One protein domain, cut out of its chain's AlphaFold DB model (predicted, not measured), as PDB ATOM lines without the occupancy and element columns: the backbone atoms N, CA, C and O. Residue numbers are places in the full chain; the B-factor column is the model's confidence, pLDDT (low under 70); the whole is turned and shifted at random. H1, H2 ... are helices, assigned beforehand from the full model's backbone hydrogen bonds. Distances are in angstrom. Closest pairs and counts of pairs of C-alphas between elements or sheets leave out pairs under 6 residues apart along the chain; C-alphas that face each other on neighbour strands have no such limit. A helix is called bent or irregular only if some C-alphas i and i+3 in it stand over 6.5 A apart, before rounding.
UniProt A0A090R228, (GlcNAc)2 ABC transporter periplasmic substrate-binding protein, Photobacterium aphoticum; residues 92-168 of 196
ATOM      1  N   PRO A  92     254.487 179.321 134.556       86.44
ATOM      2  CA  PRO A  92     255.528 179.634 133.601       86.44
ATOM      3  C   PRO A  92     254.917 179.896 132.224       86.44
ATOM      4  O   PRO A  92     254.066 179.151 131.739       86.44
ATOM      5  N   GLU A  93     255.412 180.937 131.566       79.75
ATOM      6  CA  GLU A  93     255.042 181.266 130.194       79.75
ATOM      7  C   GLU A  93     256.093 180.726 129.213       79.75
ATOM      8  O   GLU A  93     257.256 180.466 129.565       79.75
ATOM      9  N   GLY A  94     255.662 180.480 127.978       80.56
ATOM     10  CA  GLY A  94     256.490 179.993 126.880       80.56
ATOM     11  C   GLY A  94     256.110 180.675 125.571       80.56
ATOM     12  O   GLY A  94     255.109 181.383 125.504       80.56
ATOM     13  N   SER A  95     256.901 180.442 124.522       80.50
ATOM     14  CA  SER A  95     256.618 180.945 123.168       80.50
ATOM     15  C   SER A  95     255.311 180.397 122.591       80.50
ATOM     16  O   SER A  95     254.705 181.018 121.723       80.50
ATOM     17  N   THR A  96     254.866 179.243 123.090       81.00
ATOM     18  CA  THR A  96     253.574 178.641 122.780       81.00
ATOM     19  C   THR A  96     252.759 178.469 124.062       81.00
ATOM     20  O   THR A  96     253.320 178.279 125.149       81.00
ATOM     21  N   PRO A  97     251.419 178.477 123.964       80.75
ATOM     22  CA  PRO A  97     250.561 178.251 125.122       80.75
ATOM     23  C   PRO A  97     250.662 176.814 125.660       80.75
ATOM     24  O   PRO A  97     250.241 176.567 126.788       80.75
ATOM     25  N   PHE A  98     251.251 175.882 124.900       84.94
ATOM     26  CA  PHE A  98     251.477 174.496 125.314       84.94
ATOM     27  C   PHE A  98     252.181 174.400 126.663       84.94
ATOM     28  O   PHE A  98     251.706 173.685 127.533       84.94
ATOM     29  N   LYS A  99     253.240 175.189 126.882       87.50
ATOM     30  CA  LYS A  99     253.998 175.155 128.140       87.50
ATOM     31  C   LYS A  99     253.117 175.429 129.358       87.50
ATOM     32  O   LYS A  99     253.289 174.791 130.391       87.50
ATOM     33  N   TYR A 100     252.161 176.351 129.235       88.62
ATOM     34  CA  TYR A 100     251.188 176.588 130.296       88.62
ATOM     35  C   TYR A 100     250.309 175.354 130.510       88.62
ATOM     36  O   TYR A 100     250.182 174.902 131.639       88.62
ATOM     37  N   PHE A 101     249.705 174.804 129.453       88.25
ATOM     38  CA  PHE A 101     248.764 173.690 129.602       88.25
ATOM     39  C   PHE A 101     249.431 172.410 130.097       88.25
ATOM     40  O   PHE A 101     248.874 171.757 130.970       88.25
ATOM     41  N   ASP A 102     250.621 172.107 129.599       90.19
ATOM     42  CA  ASP A 102     251.405 170.946 129.998       90.19
ATOM     43  C   ASP A 102     251.826 171.043 131.469       90.19
ATOM     44  O   ASP A 102     251.400 170.240 132.292       90.19
ATOM     45  N   THR A 103     252.531 172.115 131.856       90.94
ATOM     46  CA  THR A 103     252.974 172.291 133.255       90.94
ATOM     47  C   THR A 103     251.826 172.413 134.252       90.94
ATOM     48  O   THR A 103     252.008 172.137 135.437       90.94
ATOM     49  N   ALA A 104     250.659 172.867 133.799       90.56
ATOM     50  CA  ALA A 104     249.512 173.065 134.656       90.56
ATOM     51  C   ALA A 104     248.649 171.801 134.768       90.56
ATOM     52  O   ALA A 104     248.226 171.499 135.877       90.56
ATOM     53  N   PHE A 105     248.296 171.120 133.673       90.88
ATOM     54  CA  PHE A 105     247.234 170.096 133.658       90.88
ATOM     55  C   PHE A 105     247.720 168.661 133.455       90.88
ATOM     56  O   PHE A 105     246.927 167.762 133.713       90.88
ATOM     57  N   ASN A 106     248.964 168.443 133.024       91.81
ATOM     58  CA  ASN A 106     249.496 167.097 132.833       91.81
ATOM     59  C   ASN A 106     249.557 166.349 134.177       91.81
ATOM     60  O   ASN A 106     250.182 166.829 135.133       91.81
ATOM     61  N   SER A 107     248.900 165.187 134.258       93.00
ATOM     62  CA  SER A 107     248.844 164.382 135.482       93.00
ATOM     63  C   SER A 107     250.213 163.898 135.959       93.00
ATOM     64  O   SER A 107     250.407 163.719 137.161       93.00
ATOM     65  N   ASP A 108     251.182 163.742 135.051       91.69
ATOM     66  CA  ASP A 108     252.532 163.271 135.385       91.69
ATOM     67  C   ASP A 108     253.256 164.231 136.341       91.69
ATOM     68  O   ASP A 108     254.105 163.820 137.132       91.69
ATOM     69  N   TYR A 109     252.884 165.516 136.326       92.81
ATOM     70  CA  TYR A 109     253.487 166.559 137.159       92.81
ATOM     71  C   TYR A 109     252.843 166.714 138.543       92.81
ATOM     72  O   TYR A 109     253.113 167.691 139.240       92.81
ATOM     73  N   GLN A 110     252.011 165.758 138.960       93.12
ATOM     74  CA  GLN A 110     251.352 165.756 140.274       93.12
ATOM     75  C   GLN A 110     252.146 165.009 141.355       93.12
ATOM     76  O   GLN A 110     251.716 164.942 142.504       93.12
ATOM     77  N   ALA A 111     253.299 164.436 141.003       91.00
ATOM     78  CA  ALA A 111     254.158 163.739 141.955       91.00
ATOM     79  C   ALA A 111     255.098 164.711 142.709       91.00
ATOM     80  O   ALA A 111     255.514 165.717 142.129       91.00
ATOM     81  N   PRO A 112     255.494 164.422 143.968       88.88
ATOM     82  CA  PRO A 112     256.167 165.386 144.850       88.88
ATOM     83  C   PRO A 112     257.473 166.003 144.344       88.88
ATOM     84  O   PRO A 112     257.850 167.088 144.782       88.88
ATOM     85  N   GLN A 113     258.168 165.329 143.431       89.69
ATOM     86  CA  GLN A 113     259.388 165.829 142.801       89.69
ATOM     87  C   GLN A 113     259.143 166.978 141.810       89.69
ATOM     88  O   GLN A 113     260.091 167.668 141.428       89.69
ATOM     89  N   TYR A 114     257.900 167.177 141.366       92.62
ATOM     90  CA  TYR A 114     257.546 168.187 140.376       92.62
ATOM     91  C   TYR A 114     257.134 169.520 141.012       92.62
ATOM     92  O   TYR A 114     256.732 169.582 142.176       92.62
ATOM     93  N   PRO A 115     257.225 170.632 140.257       92.44
ATOM     94  CA  PRO A 115     256.794 171.933 140.742       92.44
ATOM     95  C   PRO A 115     255.294 171.978 141.055       92.44
ATOM     96  O   PRO A 115     254.481 171.297 140.441       92.44
ATOM     97  N   ARG A 116     254.914 172.921 141.918       91.12
ATOM     98  CA  ARG A 116     253.545 173.143 142.414       91.12
ATOM     99  C   ARG A 116     252.425 173.331 141.368       91.12
ATOM    100  O   ARG A 116     251.263 173.418 141.745       91.12
ATOM    101  N   TYR A 117     252.744 173.512 140.086       92.94
ATOM    102  CA  TYR A 117     251.807 174.025 139.079       92.94
ATOM    103  C   TYR A 117     250.654 173.061 138.765       92.94
ATOM    104  O   TYR A 117     249.543 173.527 138.514       92.94
ATOM    105  N   ALA A 118     250.887 171.748 138.820       93.44
ATOM    106  CA  ALA A 118     249.865 170.731 138.562       93.44
ATOM    107  C   ALA A 118     249.224 170.147 139.830       93.44
ATOM    108  O   ALA A 118     248.340 169.301 139.731       93.44
ATOM    109  N   MET A 119     249.595 170.634 141.019       93.25
ATOM    110  CA  MET A 119     249.227 170.057 142.323       93.25
ATOM    111  C   MET A 119     247.762 170.278 142.747       93.25
ATOM    112  O   MET A 119     247.465 170.376 143.925       93.25
ATOM    113  N   HIS A 120     246.832 170.364 141.795       90.94
ATOM    114  CA  HIS A 120     245.385 170.359 142.040       90.94
ATOM    115  C   HIS A 120     244.769 168.960 142.046       90.94
ATOM    116  O   HIS A 120     243.563 168.836 142.244       90.94
ATOM    117  N   PHE A 121     245.556 167.929 141.722       90.62
ATOM    118  CA  PHE A 121     245.165 166.510 141.717       90.62
ATOM    119  C   PHE A 121     243.980 166.125 140.810       90.62
ATOM    120  O   PHE A 121     243.575 164.970 140.759       90.62
ATOM    121  N   TYR A 122     243.432 167.067 140.040       90.50
ATOM    122  CA  TYR A 122     242.546 166.771 138.919       90.50
ATOM    123  C   TYR A 122     243.291 166.030 137.803       90.50
ATOM    124  O   TYR A 122     244.311 166.519 137.318       90.50
ATOM    125  N   GLN A 123     242.748 164.896 137.368       90.88
ATOM    126  CA  GLN A 123     243.291 164.061 136.297       90.88
ATOM    127  C   GLN A 123     242.223 163.827 135.232       90.88
ATOM    128  O   GLN A 123     241.041 163.663 135.551       90.88
ATOM    129  N   ASN A 124     242.628 163.825 133.964       89.38
ATOM    130  CA  ASN A 124     241.739 163.524 132.851       89.38
ATOM    131  C   ASN A 124     242.540 162.850 131.727       89.38
ATOM    132  O   ASN A 124     243.274 163.548 131.025       89.38
ATOM    133  N   PRO A 125     242.328 161.541 131.490       90.00
ATOM    134  CA  PRO A 125     243.075 160.788 130.486       90.00
ATOM    135  C   PRO A 125     243.024 161.391 129.078       90.00
ATOM    136  O   PRO A 125     243.976 161.257 128.313       90.00
ATOM    137  N   GLU A 126     241.931 162.071 128.715       87.12
ATOM    138  CA  GLU A 126     241.810 162.732 127.412       87.12
ATOM    139  C   GLU A 126     242.733 163.954 127.311       87.12
ATOM    140  O   GLU A 126     243.353 164.180 126.272       87.12
ATOM    141  N   ILE A 127     242.871 164.721 128.397       86.94
ATOM    142  CA  ILE A 127     243.787 165.865 128.463       86.94
ATOM    143  C   ILE A 127     245.232 165.378 128.409       86.94
ATOM    144  O   ILE A 127     246.006 165.903 127.612       86.94
ATOM    145  N   ASP A 128     245.575 164.354 129.190       89.00
ATOM    146  CA  ASP A 128     246.927 163.788 129.214       89.00
ATOM    147  C   ASP A 128     247.307 163.223 127.837       89.00
ATOM    148  O   ASP A 128     248.383 163.509 127.301       89.00
ATOM    149  N   HIS A 129     246.373 162.525 127.180       88.00
ATOM    150  CA  HIS A 129     246.553 162.066 125.808       88.00
ATOM    151  C   HIS A 129     246.790 163.238 124.841       88.00
ATOM    152  O   HIS A 129     247.779 163.230 124.107       88.00
ATOM    153  N   LEU A 130     245.951 164.280 124.856       86.00
ATOM    154  CA  LEU A 130     246.117 165.450 123.981       86.00
ATOM    155  C   LEU A 130     247.448 166.183 124.214       86.00
ATOM    156  O   LEU A 130     248.076 166.625 123.248       86.00
ATOM    157  N   LEU A 131     247.891 166.296 125.469       87.50
ATOM    158  CA  LEU A 131     249.170 166.914 125.827       87.50
ATOM    159  C   LEU A 131     250.362 166.079 125.341       87.50
ATOM    160  O   LEU A 131     251.310 166.654 124.810       87.50
ATOM    161  N   SER A 132     250.284 164.746 125.410       86.50
ATOM    162  CA  SER A 132     251.334 163.850 124.896       86.50
ATOM    163  C   SER A 132     251.515 163.929 123.371       86.50
ATOM    164  O   SER A 132     252.624 163.776 122.863       86.50
ATOM    165  N   GLN A 133     250.436 164.196 122.623       82.75
ATOM    166  CA  GLN A 133     250.465 164.253 121.156       82.75
ATOM    167  C   GLN A 133     250.987 165.591 120.619       82.75
ATOM    168  O   GLN A 133     251.498 165.660 119.500       82.75
ATOM    169  N   PHE A 134     250.870 166.665 121.400       78.12
ATOM    170  CA  PHE A 134     251.175 168.020 120.946       78.12
ATOM    171  C   PHE A 134     252.640 168.220 120.496       78.12
ATOM    172  O   PHE A 134     252.847 168.809 119.433       78.12
ATOM    173  N   PRO A 135     253.672 167.710 121.207       77.31
ATOM    174  CA  PRO A 135     255.065 167.821 120.764       77.31
ATOM    175  C   PRO A 135     255.372 167.027 119.488       77.31
ATOM    176  O   PRO A 135     256.348 167.324 118.803       77.31
ATOM    177  N   LEU A 136     254.557 166.015 119.172       77.69
ATOM    178  CA  LEU A 136     254.749 165.125 118.022       77.69
ATOM    179  C   LEU A 136     254.101 165.678 116.746       77.69
ATOM    180  O   LEU A 136     254.453 165.281 115.634       77.69
ATOM    181  N   THR A 137     253.151 166.605 116.881       68.44
ATOM    182  CA  THR A 137     252.467 167.213 115.737       68.44
ATOM    183  C   THR A 137     253.304 168.306 115.074       68.44
ATOM    184  O   THR A 137     253.544 169.362 115.648       68.44
ATOM    185  N   THR A 138     253.677 168.090 113.811       64.50
ATOM    186  CA  THR A 138     254.420 169.058 112.977       64.50
ATOM    187  C   THR A 138     253.519 169.929 112.093       64.50
ATOM    188  O   THR A 138     253.984 170.890 111.483       64.50
ATOM    189  N   ASN A 139     252.218 169.622 112.019       68.88
ATOM    190  CA  ASN A 139     251.242 170.355 111.210       68.88
ATOM    191  C   ASN A 139     250.448 171.361 112.063       68.88
ATOM    192  O   ASN A 139     249.741 170.977 112.997       68.88
ATOM    193  N   ALA A 140     250.499 172.639 111.678       60.78
ATOM    194  CA  ALA A 140     249.808 173.743 112.345       60.78
ATOM    195  C   ALA A 140     248.285 173.535 112.499       60.78
ATOM    196  O   ALA A 140     247.706 173.943 113.506       60.78
ATOM    197  N   THR A 141     247.620 172.869 111.549       65.50
ATOM    198  CA  THR A 141     246.174 172.590 111.622       65.50
ATOM    199  C   THR A 141     245.839 171.576 112.716       65.50
ATOM    200  O   THR A 141     244.843 171.737 113.422       65.50
ATOM    201  N   SER A 142     246.667 170.545 112.887       62.84
ATOM    202  CA  SER A 142     246.476 169.532 113.934       62.84
ATOM    203  C   SER A 142     246.759 170.109 115.320       62.84
ATOM    204  O   SER A 142     245.986 169.874 116.243       62.84
ATOM    205  N   VAL A 143     247.789 170.953 115.434       62.31
ATOM    206  CA  VAL A 143     248.110 171.711 116.655       62.31
ATOM    207  C   VAL A 143     246.920 172.562 117.110       62.31
ATOM    208  O   VAL A 143     246.547 172.542 118.284       62.31
ATOM    209  N   TRP A 144     246.276 173.274 116.180       57.31
ATOM    210  CA  TRP A 144     245.115 174.107 116.503       57.31
ATOM    211  C   TRP A 144     243.887 173.249 116.869       57.31
ATOM    212  O   TRP A 144     243.173 173.552 117.816       57.31
ATOM    213  N   ARG A 145     243.646 172.105 116.223       65.81
ATOM    214  CA  ARG A 145     242.538 171.228 116.655       65.81
ATOM    215  C   ARG A 145     242.733 170.692 118.072       65.81
ATOM    216  O   ARG A 145     241.815 170.798 118.878       65.81
ATOM    217  N   SER A 146     243.929 170.207 118.404       66.44
ATOM    218  CA  SER A 146     244.235 169.729 119.759       66.44
ATOM    219  C   SER A 146     244.088 170.838 120.803       66.44
ATOM    220  O   SER A 146     243.530 170.618 121.877       66.44
ATOM    221  N   PHE A 147     244.520 172.058 120.476       68.75
ATOM    222  CA  PHE A 147     244.379 173.199 121.374       68.75
ATOM    223  C   PHE A 147     242.919 173.647 121.544       68.75
ATOM    224  O   PHE A 147     242.512 173.991 122.656       68.75
ATOM    225  N   ALA A 148     242.111 173.600 120.482       70.31
ATOM    226  CA  ALA A 148     240.673 173.862 120.551       70.31
ATOM    227  C   ALA A 148     239.951 172.830 121.436       70.31
ATOM    228  O   ALA A 148     239.133 173.210 122.272       70.31
ATOM    229  N   SER A 149     240.310 171.546 121.331       72.06
ATOM    230  CA  SER A 149     239.772 170.496 122.205       72.06
ATOM    231  C   SER A 149     240.177 170.700 123.668       72.06
ATOM    232  O   SER A 149     239.320 170.687 124.550       72.06
ATOM    233  N   LEU A 150     241.454 170.994 123.944       67.81
ATOM    234  CA  LEU A 150     241.927 171.306 125.302       67.81
ATOM    235  C   LEU A 150     241.193 172.515 125.900       67.81
ATOM    236  O   LEU A 150     240.724 172.474 127.037       67.81
ATOM    237  N   THR A 151     241.042 173.593 125.130       67.94
ATOM    238  CA  THR A 151     240.320 174.791 125.589       67.94
ATOM    239  C   THR A 151     238.812 174.585 125.724       67.94
ATOM    240  O   THR A 151     238.192 175.354 126.453       67.94
ATOM    241  N   ALA A 152     238.222 173.554 125.112       66.50
ATOM    242  CA  ALA A 152     236.830 173.165 125.340       66.50
ATOM    243  C   ALA A 152     236.655 172.315 126.617       66.50
ATOM    244  O   ALA A 152     235.702 172.522 127.370       66.50
ATOM    245  N   LEU A 153     237.593 171.405 126.896       66.31
ATOM    246  CA  LEU A 153     237.536 170.497 128.051       66.31
ATOM    247  C   LEU A 153     237.827 171.207 129.382       66.31
ATOM    248  O   LEU A 153     237.193 170.946 130.406       66.31
ATOM    249  N   LEU A 154     238.760 172.157 129.383       63.91
ATOM    250  CA  LEU A 154     239.214 172.811 130.610       63.91
ATOM    251  C   LEU A 154     238.150 173.683 131.308       63.91
ATOM    252  O   LEU A 154     237.988 173.545 132.523       63.91
ATOM    253  N   PRO A 155     237.356 174.515 130.606       56.94
ATOM    254  CA  PRO A 155     236.236 175.239 131.208       56.94
ATOM    255  C   PRO A 155     235.142 174.323 131.771       56.94
ATOM    256  O   PRO A 155     234.445 174.723 132.708       56.94
ATOM    257  N   ALA A 156     234.984 173.114 131.220       43.69
ATOM    258  CA  ALA A 156     234.022 172.126 131.703       43.69
ATOM    259  C   ALA A 156     234.484 171.480 133.018       43.69
ATOM    260  O   ALA A 156     233.670 171.297 133.920       43.69
ATOM    261  N   SER A 157     235.790 171.225 133.160       54.19
ATOM    262  CA  SER A 157     236.375 170.644 134.378       54.19
ATOM    263  C   SER A 157     236.325 171.566 135.605       54.19
ATOM    264  O   SER A 157     236.222 171.084 136.728       54.19
ATOM    265  N   ARG A 158     236.375 172.897 135.408       61.41
ATOM    266  CA  ARG A 158     236.399 173.938 136.465       61.41
ATOM    267  C   ARG A 158     237.453 173.740 137.565       61.41
ATOM    268  O   ARG A 158     237.389 174.418 138.587       61.41
ATOM    269  N   SER A 159     238.467 172.906 137.337       53.44
ATOM    270  CA  SER A 159     239.526 172.603 138.309       53.44
ATOM    271  C   SER A 159     240.368 173.833 138.676       53.44
ATOM    272  O   SER A 159     241.064 173.830 139.687       53.44
ATOM    273  N   ARG A 160     240.318 174.899 137.857       60.50
ATOM    274  CA  ARG A 160     240.980 176.189 138.097       60.50
ATOM    275  C   ARG A 160     240.164 177.375 137.587       60.50
ATOM    276  O   ARG A 160     239.555 177.314 136.520       60.50
ATOM    277  N   CYS A 161     240.280 178.501 138.292       67.19
ATOM    278  CA  CYS A 161     239.833 179.817 137.837       67.19
ATOM    279  C   CYS A 161     241.047 180.659 137.434       67.19
ATOM    280  O   CYS A 161     241.883 180.998 138.267       67.19
ATOM    281  N   ARG A 162     241.161 181.007 136.148       64.56
ATOM    282  CA  ARG A 162     242.182 181.954 135.683       64.56
ATOM    283  C   ARG A 162     241.698 183.376 135.974       64.56
ATOM    284  O   ARG A 162     240.651 183.763 135.470       64.56
ATOM    285  N   CYS A 163     242.460 184.136 136.759       49.56
ATOM    286  CA  CYS A 163     242.092 185.506 137.135       49.56
ATOM    287  C   CYS A 163     242.591 186.542 136.121       49.56
ATOM    288  O   CYS A 163     241.801 187.321 135.601       49.56
ATOM    289  N   ILE A 164     243.891 186.533 135.812       53.81
ATOM    290  CA  ILE A 164     244.541 187.483 134.898       53.81
ATOM    291  C   ILE A 164     245.721 186.811 134.188       53.81
ATOM    292  O   ILE A 164     246.275 185.833 134.692       53.81
ATOM    293  N   THR A 165     246.120 187.346 133.035       54.66
ATOM    294  CA  THR A 165     247.442 187.081 132.444       54.66
ATOM    295  C   THR A 165     248.386 188.182 132.930       54.66
ATOM    296  O   THR A 165     248.040 189.359 132.836       54.66
ATOM    297  N   ARG A 166     249.537 187.817 133.503       38.00
ATOM    298  CA  ARG A 166     250.497 188.767 134.089       38.00
ATOM    299  C   ARG A 166     251.533 189.181 133.036       38.00
ATOM    300  O   ARG A 166     251.920 188.365 132.216       38.00
ATOM    301  N   CYS A 167     252.018 190.422 133.077       37.53
ATOM    302  CA  CYS A 167     253.187 190.840 132.293       37.53
ATOM    303  C   CYS A 167     254.488 190.529 133.053       37.53
ATOM    304  O   CYS A 167     254.562 190.740 134.267       37.53
ATOM    305  N   ASN A 168     255.525 190.068 132.349       42.84
ATOM    306  CA  ASN A 168     256.847 189.841 132.940       42.84
ATOM    307  C   ASN A 168     257.467 191.176 133.384       42.84
ATOM    308  O   ASN A 168     257.877 191.988 132.556       42.84
TER     309      ASN A 168
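AT A GLANCE: This is residues 92 to 168 of the 196 residues of the protein "(GlcNAc)2 ABC transporter periplasmic substrate-binding protein" of Photobacterium aphoticum (UniProt A0A090R228). Three helices, H1, H3 and H4, stand side by side with their centres in a triangle: H3 and H4 make a helical hairpin, and the shorter H1 packs on H3. The very short H2 and the long loop of residues 111 to 124 lie beyond the end of this group where H1 ends and H3 begins, and a tail without a named element follows H4. The printed part has 77 residues with four named helices, in the order H1, H2, H3, H4, and no named strand; the class is all helix, with 42 residues in helices. It is compact, with a radius of gyration of the C-alphas of 12.5 A, and spans 33 by 31 by 26 A.

HOW THE PARTS SIT: H4, residues 140 to 157, is the longest helix. It touches H3, residues 125 to 136, where the closest C-alphas are those of Leu 130 and Ser 146, 6.3 A apart. The two form a hairpin and run opposite ways at a shallow tilt of 23 degrees. H3 also touches H1, residues 98 to 105, with the C-alphas of Asp 102 and Leu 131 closest at 6.2 A. H1 and H3 run opposite ways at a shallow tilt of 24 degrees. H1 and H4 are near each other, with 8 pairs of C-alphas within 10 A. H2, residues 107 to 110, is close to but not clearly touching H1, the closest C-alphas being those of Thr 103 and Tyr 109 at 7.0 A. H2 is also close to but not clearly touching H3, with the C-alphas of Ser 107 and Asp 128 closest at 6.6 A. H2 and H4 are apart. In H1 every O i to N i+4 pair is within hydrogen-bond range, against 6 of 8 in H3 and 12 of 14 in H4; H2 is too short for such a pair.

IN THESE COORDINATES: H4 is 26.0 A long from C-alpha 140 at (249.808, 173.743, 112.345) to C-alpha 157 at (236.375, 170.644, 134.378). It is neither bent nor irregular, but only just: C-alphas 152 and 155 are 6.3 A apart. H3 measures 17.6 A and is irregular, but only just, with C-alphas 132 and 135 6.8 A apart. H1 is 10.3 A long and begins at C-alpha 98, (251.477, 174.496, 125.314). H2 measures 5.6 A.

THE WHOLE: The two C-alphas farthest apart are those of Pro 112 and Thr 141, at 35.4 A. The first and last printed C-alphas, of Pro 92 and Asn 168, are 10.3 A apart. The printed part has no cut. The link from H2 to H3 is long, with 14 residues; those from H1 to H2 and from H3 to H4 are tight. The mean pLDDT of the printed part is 76.4, and residues 137 to 147 and 150 to 168 are under 70.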